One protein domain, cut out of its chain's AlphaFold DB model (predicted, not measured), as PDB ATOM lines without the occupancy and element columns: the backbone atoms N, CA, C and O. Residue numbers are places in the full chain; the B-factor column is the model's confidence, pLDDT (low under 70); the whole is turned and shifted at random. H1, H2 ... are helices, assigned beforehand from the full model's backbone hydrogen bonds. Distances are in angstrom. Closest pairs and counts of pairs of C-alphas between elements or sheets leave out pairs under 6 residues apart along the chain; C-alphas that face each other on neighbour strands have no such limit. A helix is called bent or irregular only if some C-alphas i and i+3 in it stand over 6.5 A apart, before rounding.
ATOM      1  N   ASP A 267     189.433 170.882 121.009       85.94
ATOM      2  CA  ASP A 267     189.560 170.937 122.475       85.94
ATOM      3  C   ASP A 267     188.638 169.925 123.164       85.94
ATOM      4  O   ASP A 267     189.043 169.252 124.113       85.94
ATOM      5  N   ASP A 268     187.396 169.790 122.678       84.81
ATOM      6  CA  ASP A 268     186.444 168.817 123.215       84.81
ATOM      7  C   ASP A 268     187.017 167.392 123.094       84.81
ATOM      8  O   ASP A 268     187.022 166.657 124.081       84.81
ATOM      9  N   VAL A 269     187.556 167.028 121.921       89.50
ATOM     10  CA  VAL A 269     188.185 165.714 121.673       89.50
ATOM     11  C   VAL A 269     189.451 165.529 122.513       89.50
ATOM     12  O   VAL A 269     189.622 164.485 123.139       89.50
ATOM     13  N   LEU A 270     190.320 166.541 122.563       90.31
ATOM     14  CA  LEU A 270     191.574 166.536 123.321       90.31
ATOM     15  C   LEU A 270     191.350 166.177 124.795       90.31
ATOM     16  O   LEU A 270     192.052 165.345 125.371       90.31
ATOM     17  N   LEU A 271     190.364 166.828 125.413       89.31
ATOM     18  CA  LEU A 271     190.113 166.739 126.847       89.31
ATOM     19  C   LEU A 271     189.355 165.472 127.241       89.31
ATOM     20  O   LEU A 271     189.347 165.117 128.421       89.31
ATOM     21  N   GLU A 272     188.674 164.808 126.308       88.69
ATOM     22  CA  GLU A 272     187.658 163.816 126.648       88.69
ATOM     23  C   GLU A 272     188.231 162.562 127.322       88.69
ATOM     24  O   GLU A 272     187.684 162.104 128.331       88.69
ATOM     25  N   GLY A 273     189.356 162.037 126.821       89.06
ATOM     26  CA  GLY A 273     190.020 160.863 127.398       89.06
ATOM     27  C   GLY A 273     190.439 161.101 128.851       89.06
ATOM     28  O   GLY A 273     190.022 160.372 129.755       89.06
ATOM     29  N   THR A 274     191.184 162.184 129.092       90.25
ATOM     30  CA  THR A 274     191.626 162.587 130.436       90.25
ATOM     31  C   THR A 274     190.444 162.901 131.353       90.25
ATOM     32  O   THR A 274     190.410 162.430 132.487       90.25
ATOM     33  N   SER A 275     189.427 163.621 130.867       90.19
ATOM     34  CA  SER A 275     188.225 163.951 131.651       90.19
ATOM     35  C   SER A 275     187.537 162.697 132.199       90.19
ATOM     36  O   SER A 275     187.130 162.655 133.361       90.19
ATOM     37  N   ASN A 276     187.429 161.643 131.381       89.88
ATOM     38  CA  ASN A 276     186.817 160.384 131.803       89.88
ATOM     39  C   ASN A 276     187.648 159.664 132.874       89.88
ATOM     40  O   ASN A 276     187.067 159.140 133.823       89.88
ATOM     41  N   ILE A 277     188.980 159.667 132.766       90.94
ATOM     42  CA  ILE A 277     189.869 159.106 133.797       90.94
ATOM     43  C   ILE A 277     189.681 159.861 135.119       90.94
ATOM     44  O   ILE A 277     189.414 159.249 136.153       90.94
ATOM     45  N   LEU A 278     189.753 161.195 135.081       91.44
ATOM     46  CA  LEU A 278     189.675 162.030 136.281       91.44
ATOM     47  C   LEU A 278     188.324 161.906 136.993       91.44
ATOM     48  O   LEU A 278     188.297 161.792 138.215       91.44
ATOM     49  N   VAL A 279     187.208 161.858 136.260       89.62
ATOM     50  CA  VAL A 279     185.875 161.673 136.862       89.62
ATOM     51  C   VAL A 279     185.730 160.310 137.534       89.62
ATOM     52  O   VAL A 279     185.098 160.206 138.585       89.62
ATOM     53  N   ARG A 280     186.312 159.245 136.974       90.62
ATOM     54  CA  ARG A 280     186.279 157.925 137.620       90.62
ATOM     55  C   ARG A 280     187.121 157.898 138.891       90.62
ATOM     56  O   ARG A 280     186.661 157.364 139.896       90.62
ATOM     57  N   LEU A 281     188.293 158.534 138.875       90.94
ATOM     58  CA  LEU A 281     189.112 158.715 140.076       90.94
ATOM     59  C   LEU A 281     188.414 159.593 141.123       90.94
ATOM     60  O   LEU A 281     188.541 159.335 142.321       90.94
ATOM     61  N   ASP A 282     187.636 160.590 140.699       91.19
ATOM     62  CA  ASP A 282     186.884 161.468 141.595       91.19
ATOM     63  C   ASP A 282     185.827 160.722 142.419       91.19
ATOM     64  O   ASP A 282     185.687 160.993 143.610       91.19
ATOM     65  N   LYS A 283     185.164 159.708 141.844       89.69
ATOM     66  CA  LYS A 283     184.146 158.906 142.552       89.69
ATOM     67  C   LYS A 283     184.664 158.275 143.848       89.69
ATOM     68  O   LYS A 283     183.932 158.232 144.833       89.69
ATOM     69  N   THR A 284     185.908 157.801 143.849       90.44
ATOM     70  CA  THR A 284     186.501 157.092 144.996       90.44
ATOM     71  C   THR A 284     187.425 157.995 145.805       90.44
ATOM     72  O   THR A 284     187.354 158.030 147.033       90.44
ATOM     73  N   TYR A 285     188.278 158.762 145.126       91.88
ATOM     74  CA  TYR A 285     189.359 159.520 145.759       91.88
ATOM     75  C   TYR A 285     189.071 161.018 145.858       91.88
ATOM     76  O   TYR A 285     189.905 161.762 146.373       91.88
ATOM     77  N   LYS A 286     187.898 161.474 145.394       91.44
ATOM     78  CA  LYS A 286     187.506 162.893 145.372       91.44
ATOM     79  C   LYS A 286     188.556 163.768 144.673       91.44
ATOM     80  O   LYS A 286     188.826 164.886 145.109       91.44
ATOM     81  N   PHE A 287     189.191 163.223 143.632       90.44
ATOM     82  CA  PHE A 287     190.317 163.815 142.913       90.44
ATOM     83  C   PHE A 287     190.049 165.254 142.448       90.44
ATOM     84  O   PHE A 287     190.842 166.142 142.744       90.44
ATOM     85  N   LEU A 288     188.922 165.522 141.782       86.94
ATOM     86  CA  LEU A 288     188.563 166.866 141.310       86.94
ATOM     87  C   LEU A 288     188.275 167.802 142.489       86.94
ATOM     88  O   LEU A 288     188.741 168.940 142.517       86.94
ATOM     89  N   SER A 289     187.596 167.294 143.523       85.88
ATOM     90  CA  SER A 289     187.340 168.063 144.751       85.88
ATOM     91  C   SER A 289     188.631 168.451 145.488       85.88
ATOM     92  O   SER A 289     188.690 169.502 146.131       85.88
ATOM     93  N   ARG A 290     189.667 167.604 145.430       88.88
ATOM     94  CA  ARG A 290     191.000 167.893 145.977       88.88
ATOM     95  C   ARG A 290     191.773 168.854 145.081       88.88
ATOM     96  O   ARG A 290     192.343 169.815 145.593       88.88
ATOM     97  N   LEU A 291     191.701 168.667 143.762       87.38
ATOM     98  CA  LEU A 291     192.303 169.553 142.767       87.38
ATOM     99  C   LEU A 291     191.848 171.006 142.963       87.38
ATOM    100  O   LEU A 291     192.689 171.903 142.994       87.38
ATOM    101  N   ARG A 292     190.551 171.233 143.223       85.06
ATOM    102  CA  ARG A 292     189.984 172.550 143.579       85.06
ATOM    103  C   ARG A 292     190.674 173.220 144.769       85.06
ATOM    104  O   ARG A 292     190.758 174.441 144.827       85.06
ATOM    105  N   LYS A 293     191.184 172.437 145.720       85.06
ATOM    106  CA  LYS A 293     191.880 172.923 146.923       85.06
ATOM    107  C   LYS A 293     193.404 172.953 146.766       85.06
ATOM    108  O   LYS A 293     194.104 173.282 147.728       85.06
ATOM    109  N   SER A 294     193.926 172.600 145.592       85.25
ATOM    110  CA  SER A 294     195.365 172.564 145.329       85.25
ATOM    111  C   SER A 294     195.983 173.959 145.414       85.25
ATOM    112  O   SER A 294     195.374 174.958 145.037       85.25
ATOM    113  N   GLU A 295     197.221 174.043 145.902       83.56
ATOM    114  CA  GLU A 295     197.919 175.325 146.086       83.56
ATOM    115  C   GLU A 295     198.051 176.129 144.790       83.56
ATOM    116  O   GLU A 295     197.929 177.350 144.815       83.56
ATOM    117  N   ASN A 296     198.213 175.440 143.658       83.88
ATOM    118  CA  ASN A 296     198.294 176.062 142.340       83.88
ATOM    119  C   ASN A 296     196.982 176.773 141.941       83.88
ATOM    120  O   ASN A 296     197.035 177.764 141.208       83.88
ATOM    121  N   LEU A 297     195.824 176.298 142.428       84.50
ATOM    122  CA  LEU A 297     194.500 176.841 142.100       84.50
ATOM    123  C   LEU A 297     193.901 177.750 143.188       84.50
ATOM    124  O   LEU A 297     193.001 178.524 142.881       84.50
ATOM    125  N   LYS A 298     194.438 177.754 144.419       81.19
ATOM    126  CA  LYS A 298     193.968 178.607 145.538       81.19
ATOM    127  C   LYS A 298     193.943 180.113 145.239       81.19
ATOM    128  O   LYS A 298     193.273 180.855 145.947       81.19
ATOM    129  N   LYS A 299     194.706 180.572 144.243       81.94
ATOM    130  CA  LYS A 299     194.760 181.984 143.831       81.94
ATOM    131  C   LYS A 299     193.529 182.447 143.040       81.94
ATOM    132  O   LYS A 299     193.360 183.649 142.873       81.94
ATOM    133  N   PHE A 300     192.721 181.516 142.536       83.81
ATOM    134  CA  PHE A 300     191.519 181.806 141.761       83.81
ATOM    135  C   PHE A 300     190.282 181.846 142.660       83.81
ATOM    136  O   PHE A 300     190.212 181.168 143.686       83.81
ATOM    137  N   LYS A 301     189.292 182.639 142.261       84.12
ATOM    138  CA  LYS A 301     187.974 182.704 142.901       84.12
ATOM    139  C   LYS A 301     187.177 181.428 142.615       84.12
ATOM    140  O   LYS A 301     187.430 180.731 141.637       84.12
ATOM    141  N   ASP A 302     186.155 181.148 143.422       78.44
ATOM    142  CA  ASP A 302     185.314 179.953 143.239       78.44
ATOM    143  C   ASP A 302     184.669 179.870 141.841       78.44
ATOM    144  O   ASP A 302     184.608 178.789 141.258       78.44
ATOM    145  N   GLU A 303     184.247 181.006 141.274       76.56
ATOM    146  CA  GLU A 303     183.688 181.090 139.914       76.56
ATOM    147  C   GLU A 303     184.721 180.713 138.835       76.56
ATOM    148  O   GLU A 303     184.407 180.022 137.869       76.56
ATOM    149  N   GLU A 304     185.976 181.118 139.022       80.31
ATOM    150  CA  GLU A 304     187.092 180.825 138.118       80.31
ATOM    151  C   GLU A 304     187.506 179.350 138.203       80.31
ATOM    152  O   GLU A 304     187.762 178.706 137.185       80.31
ATOM    153  N   ILE A 305     187.503 178.775 139.410       80.00
ATOM    154  CA  ILE A 305     187.760 177.344 139.605       80.00
ATOM    155  C   ILE A 305     186.644 176.506 138.976       80.00
ATOM    156  O   ILE A 305     186.924 175.483 138.348       80.00
ATOM    157  N   PHE A 306     185.392 176.954 139.070       79.38
ATOM    158  CA  PHE A 306     184.267 176.291 138.417       79.38
ATOM    159  C   PHE A 306     184.438 176.215 136.887       79.38
ATOM    160  O   PHE A 306     184.092 175.194 136.284       79.38
ATOM    161  N   LEU A 307     185.026 177.240 136.255       75.88
ATOM    162  CA  LEU A 307     185.372 177.217 134.825       75.88
ATOM    163  C   LEU A 307     186.472 176.200 134.495       75.88
ATOM    164  O   LEU A 307     186.453 175.616 133.415       75.88
ATOM    165  N   ILE A 308     187.409 175.952 135.412       80.81
ATOM    166  CA  ILE A 308     188.461 174.939 135.241       80.81
ATOM    167  C   ILE A 308     187.887 173.526 135.412       80.81
ATOM    168  O   ILE A 308     188.118 172.669 134.563       80.81
ATOM    169  N   GLU A 309     187.102 173.273 136.463       79.06
ATOM    170  CA  GLU A 309     186.417 171.980 136.674       79.06
ATOM    171  C   GLU A 309     185.516 171.635 135.486       79.06
ATOM    172  O   GLU A 309     185.542 170.526 134.955       79.06
ATOM    173  N   THR A 310     184.787 172.652 135.046       77.44
ATOM    174  CA  THR A 310     184.465 172.974 133.661       77.44
ATOM    175  C   THR A 310     184.982 172.048 132.550       77.44
ATOM    176  O   THR A 310     184.299 171.209 131.952       77.44
ATOM    177  N   LEU A 311     186.277 172.255 132.291       79.12
ATOM    178  CA  LEU A 311     187.087 171.639 131.249       79.12
ATOM    179  C   LEU A 311     187.341 170.152 131.492       79.12
ATOM    180  O   LEU A 311     187.544 169.407 130.538       79.12
ATOM    181  N   LEU A 312     187.329 169.726 132.754       84.00
ATOM    182  CA  LEU A 312     187.706 168.378 133.180       84.00
ATOM    183  C   LEU A 312     186.519 167.406 133.247       84.00
ATOM    184  O   LEU A 312     186.700 166.235 133.581       84.00
ATOM    185  N   LYS A 313     185.300 167.865 132.939       79.88
ATOM    186  CA  LYS A 313     184.100 167.017 132.879       79.88
ATOM    187  C   LYS A 313     183.905 166.417 131.472       79.88
ATOM    188  O   LYS A 313     184.022 167.151 130.491       79.88
ATOM    189  N   PRO A 314     183.592 165.113 131.333       73.69
ATOM    190  CA  PRO A 314     183.249 164.480 130.054       73.69
ATOM    191  C   PRO A 314     182.044 165.128 129.358       73.69
ATOM    192  O   PRO A 314     181.157 165.654 130.030       73.69
ATOM    193  N   ARG A 315     181.996 165.064 128.019       69.25
ATOM    194  CA  ARG A 315     180.929 165.648 127.184       69.25
ATOM    195  C   ARG A 315     180.475 164.844 125.974       69.25
ATOM    196  O   ARG A 315     179.365 165.064 125.505       69.25
ATOM    197  N   LEU A 316     181.288 163.934 125.449       60.91
ATOM    198  CA  LEU A 316     180.921 163.152 124.261       60.91
ATOM    199  C   LEU A 316     179.956 161.999 124.590       60.91
ATOM    200  O   LEU A 316     179.413 161.358 123.687       60.91
ATOM    201  N   LYS A 317     179.679 161.763 125.882       56.44
ATOM    202  CA  LYS A 317     178.586 160.901 126.355       56.44
ATOM    203  C   LYS A 317     177.351 161.741 126.737       56.44
ATOM    204  O   LYS A 317     177.506 162.770 127.388       56.44
ATOM    205  N   PRO A 318     176.132 161.308 126.355       40.34
ATOM    206  CA  PRO A 318     174.920 162.141 126.249       40.34
ATOM    207  C   PRO A 318     174.280 162.608 127.574       40.34
ATOM    208  O   PRO A 318     173.144 163.066 127.565       40.34
ATOM    209  N   GLU A 319     174.966 162.500 128.709       39.78
ATOM    210  CA  GLU A 319     174.361 162.692 130.038       39.78
ATOM    211  C   GLU A 319     174.688 164.040 130.704       39.78
ATOM    212  O   GLU A 319     174.281 164.262 131.841       39.78
ATOM    213  N   VAL A 320     175.407 164.959 130.042       41.25
ATOM    214  CA  VAL A 320     175.879 166.199 130.688       41.25
ATOM    215  C   VAL A 320     175.378 167.453 129.970       41.25
ATOM    216  O   VAL A 320     175.573 167.620 128.767       41.25
ATOM    217  N   GLU A 321     174.754 168.345 130.746       44.97
ATOM    218  CA  GLU A 321     174.322 169.681 130.327       44.97
ATOM    219  C   GLU A 321     175.474 170.524 129.762       44.97
ATOM    220  O   GLU A 321     176.640 170.440 130.172       44.97
ATOM    221  N   ILE A 322     175.113 171.357 128.789       46.88
ATOM    222  CA  ILE A 322     176.032 172.124 127.960       46.88
ATOM    223  C   ILE A 322     176.771 173.143 128.813       46.88
ATOM    224  O   ILE A 322     176.209 174.054 129.411       46.88
ATOM    225  N   THR A 323     178.084 173.013 128.804       49.78
ATOM    226  CA  THR A 323     179.008 174.057 129.227       49.78
ATOM    227  C   THR A 323     180.034 174.259 128.107       49.78
ATOM    228  O   THR A 323     180.080 173.463 127.173       49.78
ATOM    229  N   ILE A 324     180.855 175.307 128.130       51.56
ATOM    230  CA  ILE A 324     181.864 175.593 127.085       51.56
ATOM    231  C   ILE A 324     183.196 174.886 127.442       51.56
ATOM    232  O   ILE A 324     183.538 174.811 128.619       51.56
ATOM    233  N   LYS A 325     183.896 174.244 126.482       63.34
ATOM    234  CA  LYS A 325     185.254 173.623 126.640       63.34
ATOM    235  C   LYS A 325     186.234 174.359 125.727       63.34
ATOM    236  O   LYS A 325     187.123 173.785 125.116       63.34
ATOM    237  N   ASP A 326     186.006 175.649 125.586       72.75
ATOM    238  CA  ASP A 326     186.912 176.499 124.848       72.75
ATOM    239  C   ASP A 326     188.002 176.932 125.823       72.75
ATOM    240  O   ASP A 326     187.794 177.776 126.702       72.75
ATOM    241  N   VAL A 327     189.135 176.239 125.729       80.25
ATOM    242  CA  VAL A 327     190.287 176.465 126.600       80.25
ATOM    243  C   VAL A 327     190.812 177.883 126.408       80.25
ATOM    244  O   VAL A 327     191.258 178.483 127.380       80.25
ATOM    245  N   ASP A 328     190.719 178.443 125.201       76.00
ATOM    246  CA  ASP A 328     191.207 179.785 124.887       76.00
ATOM    247  C   ASP A 328     190.302 180.869 125.495       76.00
ATOM    248  O   ASP A 328     190.786 181.806 126.135       76.00
ATOM    249  N   ILE A 329     188.977 180.695 125.419       72.62
ATOM    250  CA  ILE A 329     188.014 181.574 126.106       72.62
ATOM    251  C   ILE A 329     188.231 181.532 127.622       72.62
ATOM    252  O   ILE A 329     188.258 182.578 128.278       72.62
ATOM    253  N   ILE A 330     188.395 180.338 128.200       77.31
ATOM    254  CA  ILE A 330     188.612 180.197 129.646       77.31
ATOM    255  C   ILE A 330     189.973 180.777 130.038       77.31
ATOM    256  O   ILE A 330     190.050 181.524 131.010       77.31
ATOM    257  N   ALA A 331     191.028 180.522 129.266       79.94
ATOM    258  CA  ALA A 331     192.345 181.107 129.491       79.94
ATOM    259  C   ALA A 331     192.283 182.640 129.481       79.94
ATOM    260  O   ALA A 331     192.766 183.277 130.416       79.94
ATOM    261  N   THR A 332     191.601 183.224 128.495       72.94
ATOM    262  CA  THR A 332     191.402 184.676 128.390       72.94
ATOM    263  C   THR A 332     190.624 185.222 129.588       72.94
ATOM    264  O   THR A 332     191.028 186.223 130.179       72.94
ATOM    265  N   THR A 333     189.553 184.536 130.000       73.50
ATOM    266  CA  THR A 333     188.731 184.910 131.167       73.50
ATOM    267  C   THR A 333     189.550 184.920 132.458       73.50
ATOM    268  O   THR A 333     189.387 185.807 133.291       73.50
ATOM    269  N   LEU A 334     190.467 183.964 132.603       77.81
ATOM    270  CA  LEU A 334     191.368 183.839 133.749       77.81
ATOM    271  C   LEU A 334     192.613 184.733 133.646       77.81
ATOM    272  O   LEU A 334     193.484 184.677 134.518       77.81
ATOM    273  N   GLY A 335     192.750 185.511 132.568       76.00
ATOM    274  CA  GLY A 335     193.957 186.268 132.285       76.00
ATOM    275  C   GLY A 335     195.181 185.351 132.223       76.00
ATOM    276  O   GLY A 335     196.126 185.514 132.997       76.00
ATOM    277  N   THR A 336     195.200 184.392 131.307       81.44
ATOM    278  CA  THR A 336     196.365 183.557 130.974       81.44
ATOM    279  C   THR A 336     196.335 183.191 129.487       81.44
ATOM    280  O   THR A 336     195.345 183.423 128.806       81.44
ATOM    281  N   THR A 337     197.426 182.634 128.960       83.31
ATOM    282  CA  THR A 337     197.442 182.022 127.622       83.31
ATOM    283  C   THR A 337     196.909 180.590 127.676       83.31
ATOM    284  O   THR A 337     196.917 179.978 128.750       83.31
ATOM    285  N   TYR A 338     196.516 180.035 126.522       84.06
ATOM    286  CA  TYR A 338     196.169 178.615 126.365       84.06
ATOM    287  C   TYR A 338     197.221 177.697 127.013       84.06
ATOM    288  O   TYR A 338     196.913 176.925 127.922       84.06
ATOM    289  N   ASP A 339     198.495 177.845 126.627       84.88
ATOM    290  CA  ASP A 339     199.592 177.044 127.185       84.88
ATOM    291  C   ASP A 339     199.778 177.282 128.685       84.88
ATOM    292  O   ASP A 339     200.058 176.347 129.436       84.88
ATOM    293  N   GLY A 340     199.610 178.526 129.140       87.69
ATOM    294  CA  GLY A 340     199.675 178.873 130.556       87.69
ATOM    295  C   GLY A 340     198.608 178.143 131.374       87.69
ATOM    296  O   GLY A 340     198.924 177.594 132.431       87.69
ATOM    297  N   LEU A 341     197.373 178.072 130.861       88.75
ATOM    298  CA  LEU A 341     196.270 177.362 131.504       88.75
ATOM    299  C   LEU A 341     196.503 175.847 131.516       88.75
ATOM    300  O   LEU A 341     196.414 175.229 132.575       88.75
ATOM    301  N   ILE A 342     196.860 175.250 130.375       89.75
ATOM    302  CA  ILE A 342     197.130 173.808 130.284       89.75
ATOM    303  C   ILE A 342     198.289 173.404 131.200       89.75
ATOM    304  O   ILE A 342     198.174 172.432 131.945       89.75
ATOM    305  N   ASN A 343     199.389 174.165 131.217       91.19
ATOM    306  CA  ASN A 343     200.528 173.881 132.094       91.19
ATOM    307  C   ASN A 343     200.148 173.994 133.580       91.19
ATOM    308  O   ASN A 343     200.582 173.171 134.387       91.19
ATOM    309  N   LEU A 344     199.328 174.984 133.947       91.62
ATOM    310  CA  LEU A 344     198.815 175.146 135.307       91.62
ATOM    311  C   LEU A 344     197.942 173.956 135.730       91.62
ATOM    312  O   LEU A 344     198.132 173.415 136.824       91.62
ATOM    313  N   ILE A 345     196.998 173.542 134.880       91.44
ATOM    314  CA  ILE A 345     196.110 172.408 135.158       91.44
ATOM    315  C   ILE A 345     196.926 171.118 135.261       91.44
ATOM    316  O   ILE A 345     196.803 170.405 136.253       91.44
ATOM    317  N   ASN A 346     197.826 170.859 134.309       93.62
ATOM    318  CA  ASN A 346     198.682 169.671 134.314       93.62
ATOM    319  C   ASN A 346     199.581 169.606 135.547       93.62
ATOM    320  O   ASN A 346     199.685 168.552 136.169       93.62
ATOM    321  N   LYS A 347     200.176 170.731 135.961       94.31
ATOM    322  CA  LYS A 347     200.942 170.794 137.211       94.31
ATOM    323  C   LYS A 347     200.066 170.454 138.419       94.31
ATOM    324  O   LYS A 347     200.483 169.699 139.288       94.31
ATOM    325  N   SER A 348     198.839 170.970 138.456       93.44
ATOM    326  CA  SER A 348     197.891 170.708 139.545       93.44
ATOM    327  C   SER A 348     197.460 169.237 139.597       93.44
ATOM    328  O   SER A 348     197.446 168.652 140.678       93.44
ATOM    329  N   ILE A 349     197.172 168.624 138.442       94.56
ATOM    330  CA  ILE A 349     196.868 167.188 138.318       94.56
ATOM    331  C   ILE A 349     198.062 166.357 138.795       94.56
ATOM    332  O   ILE A 349     197.889 165.428 139.583       94.56
ATOM    333  N   PHE A 350     199.271 166.706 138.352       95.19
ATOM    334  CA  PHE A 350     200.496 166.001 138.711       95.19
ATOM    335  C   PHE A 350     200.763 166.043 140.221       95.19
ATOM    336  O   PHE A 350     200.971 164.997 140.840       95.19
ATOM    337  N   ASP A 351     200.714 167.236 140.822       94.81
ATOM    338  CA  ASP A 351     200.960 167.429 142.254       94.81
ATOM    339  C   ASP A 351     199.931 166.664 143.102       94.81
ATOM    340  O   ASP A 351     200.291 166.027 144.093       94.81
ATOM    341  N   GLU A 352     198.654 166.680 142.707       94.44
ATOM    342  CA  GLU A 352     197.593 165.972 143.430       94.44
ATOM    343  C   GLU A 352     197.700 164.448 143.280       94.44
ATOM    344  O   GLU A 352     197.578 163.713 144.260       94.44
ATOM    345  N   CYS A 353     198.015 163.963 142.077       94.75
ATOM    346  CA  CYS A 353     198.295 162.552 141.825       94.75
ATOM    347  C   CYS A 353     199.458 162.035 142.677       94.75
ATOM    348  O   CYS A 353     199.370 160.950 143.260       94.75
ATOM    349  N   LYS A 354     200.528 162.826 142.807       94.44
ATOM    350  CA  LYS A 354     201.683 162.462 143.627       94.44
ATOM    351  C   LYS A 354     201.317 162.384 145.109       94.44
ATOM    352  O   LYS A 354     201.632 161.386 145.750       94.44
ATOM    353  N   LYS A 355     200.581 163.375 145.627       94.19
ATOM    354  CA  LYS A 355     200.084 163.369 147.014       94.19
ATOM    355  C   LYS A 355     199.233 162.136 147.308       94.19
ATOM    356  O   LYS A 355     199.482 161.440 148.285       94.19
ATOM    357  N   LEU A 356     198.263 161.819 146.447       93.19
ATOM    358  CA  LEU A 356     197.432 160.619 146.606       93.19
ATOM    359  C   LEU A 356     198.249 159.325 146.536       93.19
ATOM    360  O   LEU A 356     198.000 158.404 147.316       93.19
ATOM    361  N   SER A 357     199.254 159.269 145.660       90.94
ATOM    362  CA  SER A 357     200.177 158.131 145.583       90.94
ATOM    363  C   SER A 357     201.001 157.966 146.864       90.94
ATOM    364  O   SER A 357     201.313 156.845 147.245       90.94
ATOM    365  N   GLU A 358     201.329 159.044 147.573       91.25
ATOM    366  CA  GLU A 358     202.028 158.975 148.863       91.25
ATOM    367  C   GLU A 358     201.077 158.587 150.013       91.25
ATOM    368  O   GLU A 358     201.426 157.761 150.857       91.25
ATOM    369  N   GLU A 359     199.856 159.132 150.024       91.62
ATOM    370  CA  GLU A 359     198.847 158.919 151.073       91.62
ATOM    371  C   GLU A 359     198.194 157.527 151.048       91.62
ATOM    372  O   GLU A 359     197.826 156.993 152.097       91.62
ATOM    373  N   ARG A 360     197.967 156.972 149.852       85.06
ATOM    374  CA  ARG A 360     197.223 155.717 149.628       85.06
ATOM    375  C   ARG A 360     198.058 154.634 148.937       85.06
ATOM    376  O   ARG A 360     197.552 153.531 148.736       85.06
ATOM    377  N   LYS A 361     199.327 154.927 148.614       84.62
ATOM    378  CA  LYS A 361     200.323 154.007 148.033       84.62
ATOM    379  C   LYS A 361     199.727 153.112 146.944       84.62
ATOM    380  O   LYS A 361     199.229 153.599 145.929       84.62
ATOM    381  N   ASP A 362     199.776 151.808 147.184       85.88
ATOM    382  CA  ASP A 362     199.472 150.760 146.226       85.88
ATOM    383  C   ASP A 362     198.004 150.800 145.787       85.88
ATOM    384  O   ASP A 362     197.710 150.547 144.620       85.88
ATOM    385  N   GLU A 363     197.085 151.199 146.672       89.44
ATOM    386  CA  GLU A 363     195.650 151.234 146.381       89.44
ATOM    387  C   GLU A 363     195.332 152.250 145.272       89.44
ATOM    388  O   GLU A 363     194.717 151.908 144.259       89.44
ATOM    389  N   PHE A 364     195.810 153.490 145.428       91.31
ATOM    390  CA  PHE A 364     195.577 154.551 144.447       91.31
ATOM    391  C   PHE A 364     196.317 154.288 143.133       91.31
ATOM    392  O   PHE A 364     195.734 154.461 142.063       91.31
ATOM    393  N   ILE A 365     197.573 153.831 143.198       89.50
ATOM    394  CA  ILE A 365     198.366 153.515 142.000       89.50
ATOM    395  C   ILE A 365     197.667 152.429 141.170       89.50
ATOM    396  O   ILE A 365     197.492 152.602 139.963       89.50
ATOM    397  N   SER A 366     197.197 151.357 141.817       88.38
ATOM    398  CA  SER A 366     196.467 150.265 141.155       88.38
ATOM    399  C   SER A 366     195.189 150.766 140.486       88.38
ATOM    400  O   SER A 366     194.917 150.446 139.327       88.38
ATOM    401  N   ALA A 367     194.409 151.591 141.194       90.06
ATOM    402  CA  ALA A 367     193.183 152.168 140.657       90.06
ATOM    403  C   ALA A 367     193.463 153.085 139.454       90.06
ATOM    404  O   ALA A 367     192.812 152.963 138.418       90.06
ATOM    405  N   CYS A 368     194.471 153.953 139.553       90.88
ATOM    406  CA  CYS A 368     194.859 154.866 138.483       90.88
ATOM    407  C   CYS A 368     195.323 154.121 137.227       90.88
ATOM    408  O   CYS A 368     194.875 154.437 136.124       90.88
ATOM    409  N   VAL A 369     196.165 153.093 137.378       89.56
ATOM    410  CA  VAL A 369     196.603 152.260 136.248       89.56
ATOM    411  C   VAL A 369     195.437 151.509 135.630       89.56
ATOM    412  O   VAL A 369     195.328 151.471 134.406       89.56
ATOM    413  N   LYS A 370     194.524 150.966 136.439       88.25
ATOM    414  CA  LYS A 370     193.325 150.292 135.933       88.25
ATOM    415  C   LYS A 370     192.459 151.226 135.088       88.25
ATOM    416  O   LYS A 370     192.016 150.822 134.009       88.25
ATOM    417  N   GLU A 371     192.226 152.459 135.536       90.19
ATOM    418  CA  GLU A 371     191.432 153.429 134.772       90.19
ATOM    419  C   GLU A 371     192.131 153.872 133.486       90.19
ATOM    420  O   GLU A 371     191.492 153.963 132.431       90.19
ATOM    421  N   LEU A 372     193.448 154.078 133.542       89.88
ATOM    422  CA  LEU A 372     194.243 154.416 132.368       89.88
ATOM    423  C   LEU A 372     194.260 153.261 131.358       89.88
ATOM    424  O   LEU A 372     193.968 153.485 130.191       89.88
ATOM    425  N   MET A 373     194.498 152.019 131.789       87.44
ATOM    426  CA  MET A 373     194.450 150.836 130.918       87.44
ATOM    427  C   MET A 373     193.079 150.635 130.299       87.44
ATOM    428  O   MET A 373     192.969 150.376 129.104       87.44
ATOM    429  N   THR A 374     192.020 150.784 131.092       87.50
ATOM    430  CA  THR A 374     190.650 150.683 130.585       87.50
ATOM    431  C   THR A 374     190.386 151.747 129.521       87.50
ATOM    432  O   THR A 374     189.732 151.473 128.516       87.50
ATOM    433  N   THR A 375     190.925 152.951 129.707       89.12
ATOM    434  CA  THR A 375     190.773 154.056 128.756       89.12
ATOM    435  C   THR A 375     191.623 153.866 127.503       89.12
ATOM    436  O   THR A 375     191.085 154.026 126.415       89.12
ATOM    437  N   VAL A 376     192.893 153.481 127.632       88.38
ATOM    438  CA  VAL A 376     193.859 153.360 126.526       88.38
ATOM    439  C   VAL A 376     193.657 152.071 125.732       88.38
ATOM    440  O   VAL A 376     193.617 152.108 124.510       88.38
ATOM    441  N   LEU A 377     193.491 150.932 126.410       84.19
ATOM    442  CA  LEU A 377     193.429 149.602 125.792       84.19
ATOM    443  C   LEU A 377     191.996 149.074 125.632       84.19
ATOM    444  O   LEU A 377     191.743 148.262 124.753       84.19
ATOM    445  N   GLY A 378     191.038 149.573 126.424       82.31
ATOM    446  CA  GLY A 378     189.627 149.165 126.359       82.31
ATOM    447  C   GLY A 378     189.280 147.978 127.247       82.31
ATOM    448  O   GLY A 378     190.096 147.099 127.502       82.31
ATOM    449  N   GLU A 379     188.031 147.925 127.714       77.25
ATOM    450  CA  GLU A 379     187.580 146.886 128.649       77.25
ATOM    451  C   GLU A 379     187.670 145.471 128.077       77.25
ATOM    452  O   GLU A 379     188.044 144.544 128.794       77.25
ATOM    453  N   LYS A 380     187.315 145.293 126.796       71.56
ATOM    454  CA  LYS A 380     187.367 143.985 126.127       71.56
ATOM    455  C   LYS A 380     188.800 143.465 126.105       71.56
ATOM    456  O   LYS A 380     189.036 142.324 126.492       71.56
ATOM    457  N   TYR A 381     189.740 144.327 125.726       69.56
ATOM    458  CA  TYR A 381     191.154 143.993 125.700       69.56
ATOM    459  C   TYR A 381     191.690 143.729 127.109       69.56
ATOM    460  O   TYR A 381     192.316 142.705 127.337       69.56
ATOM    461  N   VAL A 382     191.353 144.573 128.091       69.69
ATOM    462  CA  VAL A 382     191.784 144.385 129.487       69.69
ATOM    463  C   VAL A 382     191.297 143.055 130.078       69.69
ATOM    464  O   VAL A 382     192.018 142.422 130.844       69.69
TER     465      VAL A 382
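AT A GLANCE: This is residues 267 to 382 of the 736 residues of the protein "Type III-B CRISPR-associated protein Cas10/Cmr2" of Desulfurococcaceae archaeon (UniProt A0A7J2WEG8). A long helix, H5, is bent into a V of two arms, H5a and H5b, and the kinked helix H1 lies in the opening of the V, side by side with H5b. The short helix H2 packs on H5a, and a small hairpin of H3 and H4 sits at the starting end of H5a, while tiny H6 lies near the far end of H5b. The printed part has 116 residues, with six named helices in the order H1 to H6 and no named strand: all helix. It is compact, with a radius of gyration of the C-alphas of 14.5 A and spans of 40 by 33 by 23 A.

IN THESE COORDINATES: H5, residues 338 to 377, was assigned as one helix by its hydrogen bonds but is bent: C-alphas 359 and 362 are 9.5 A apart. Its arm H5a, residues 338 to 359, is 31.7 A long and begins at C-alpha 338 (196.169, 178.615, 126.365); H5b, residues 362 to 377, is 21.3 A long. H1, residues 267 to 285, begins at C-alpha 267 (189.560, 170.937, 122.475) and is 25.9 A long. H1 has a kink of 41 degrees near residue 274 and is irregular, with C-alphas 270 and 273 at 7.2 A. H2 is residues 287 to 291, H3 residues 302 to 311 with 14.7 A, and H4 residues 327 to 333 with 9.7 A. H6, residues 379 to 382, ends at C-alpha 382 (191.784, 144.385, 129.487).

HOW THE PARTS SIT: H5 is the hub, touching three other helices. H5a and H5b only just touch, with 3 pairs of C-alphas within 8 A, and only at the corner, at a steep tilt of 44 degrees. H1 touches H5b with residues 273 to 281 alone, at a shallow tilt of 31 degrees, opposite ways; the closest C-alphas, of Ile 277 and Glu 371, are 6.0 A apart. H1 and H5a are only just apart, at 8.2 A. H2 touches H5a, closest at the C-alphas of Leu 291 and Glu 352, 6.4 A. H4 touches H5a about perpendicular at 79 degrees, closest at the C-alphas of Asp 328 and Tyr 338, 5.3 A. H3 and H4 form a helical hairpin and only just touch, with 3 pairs of C-alphas within 8 A, the closest those of Leu 307 and Ile 330, 6.8 A. H6 is close to H5b but not clearly touching: the closest C-alphas, of Thr 374 and Val 382, are 6.5 A apart. Every O i to N i+4 pair is within hydrogen-bond range in H2, H4, H5a and H5b, but 12 of 15 in H1 and 5 of 6 in H3; H6 is too short for such a pair.

THE WHOLE: The two C-alphas farthest apart, of Gly 335 and Lys 380, are 43.2 A from each other. The printed part has no cut. The link from H3 to H4, residues 312 to 326, is long. The mean pLDDT of the printed part is 82.5, and residues 315 to 325 and 381 to 382 are under 70.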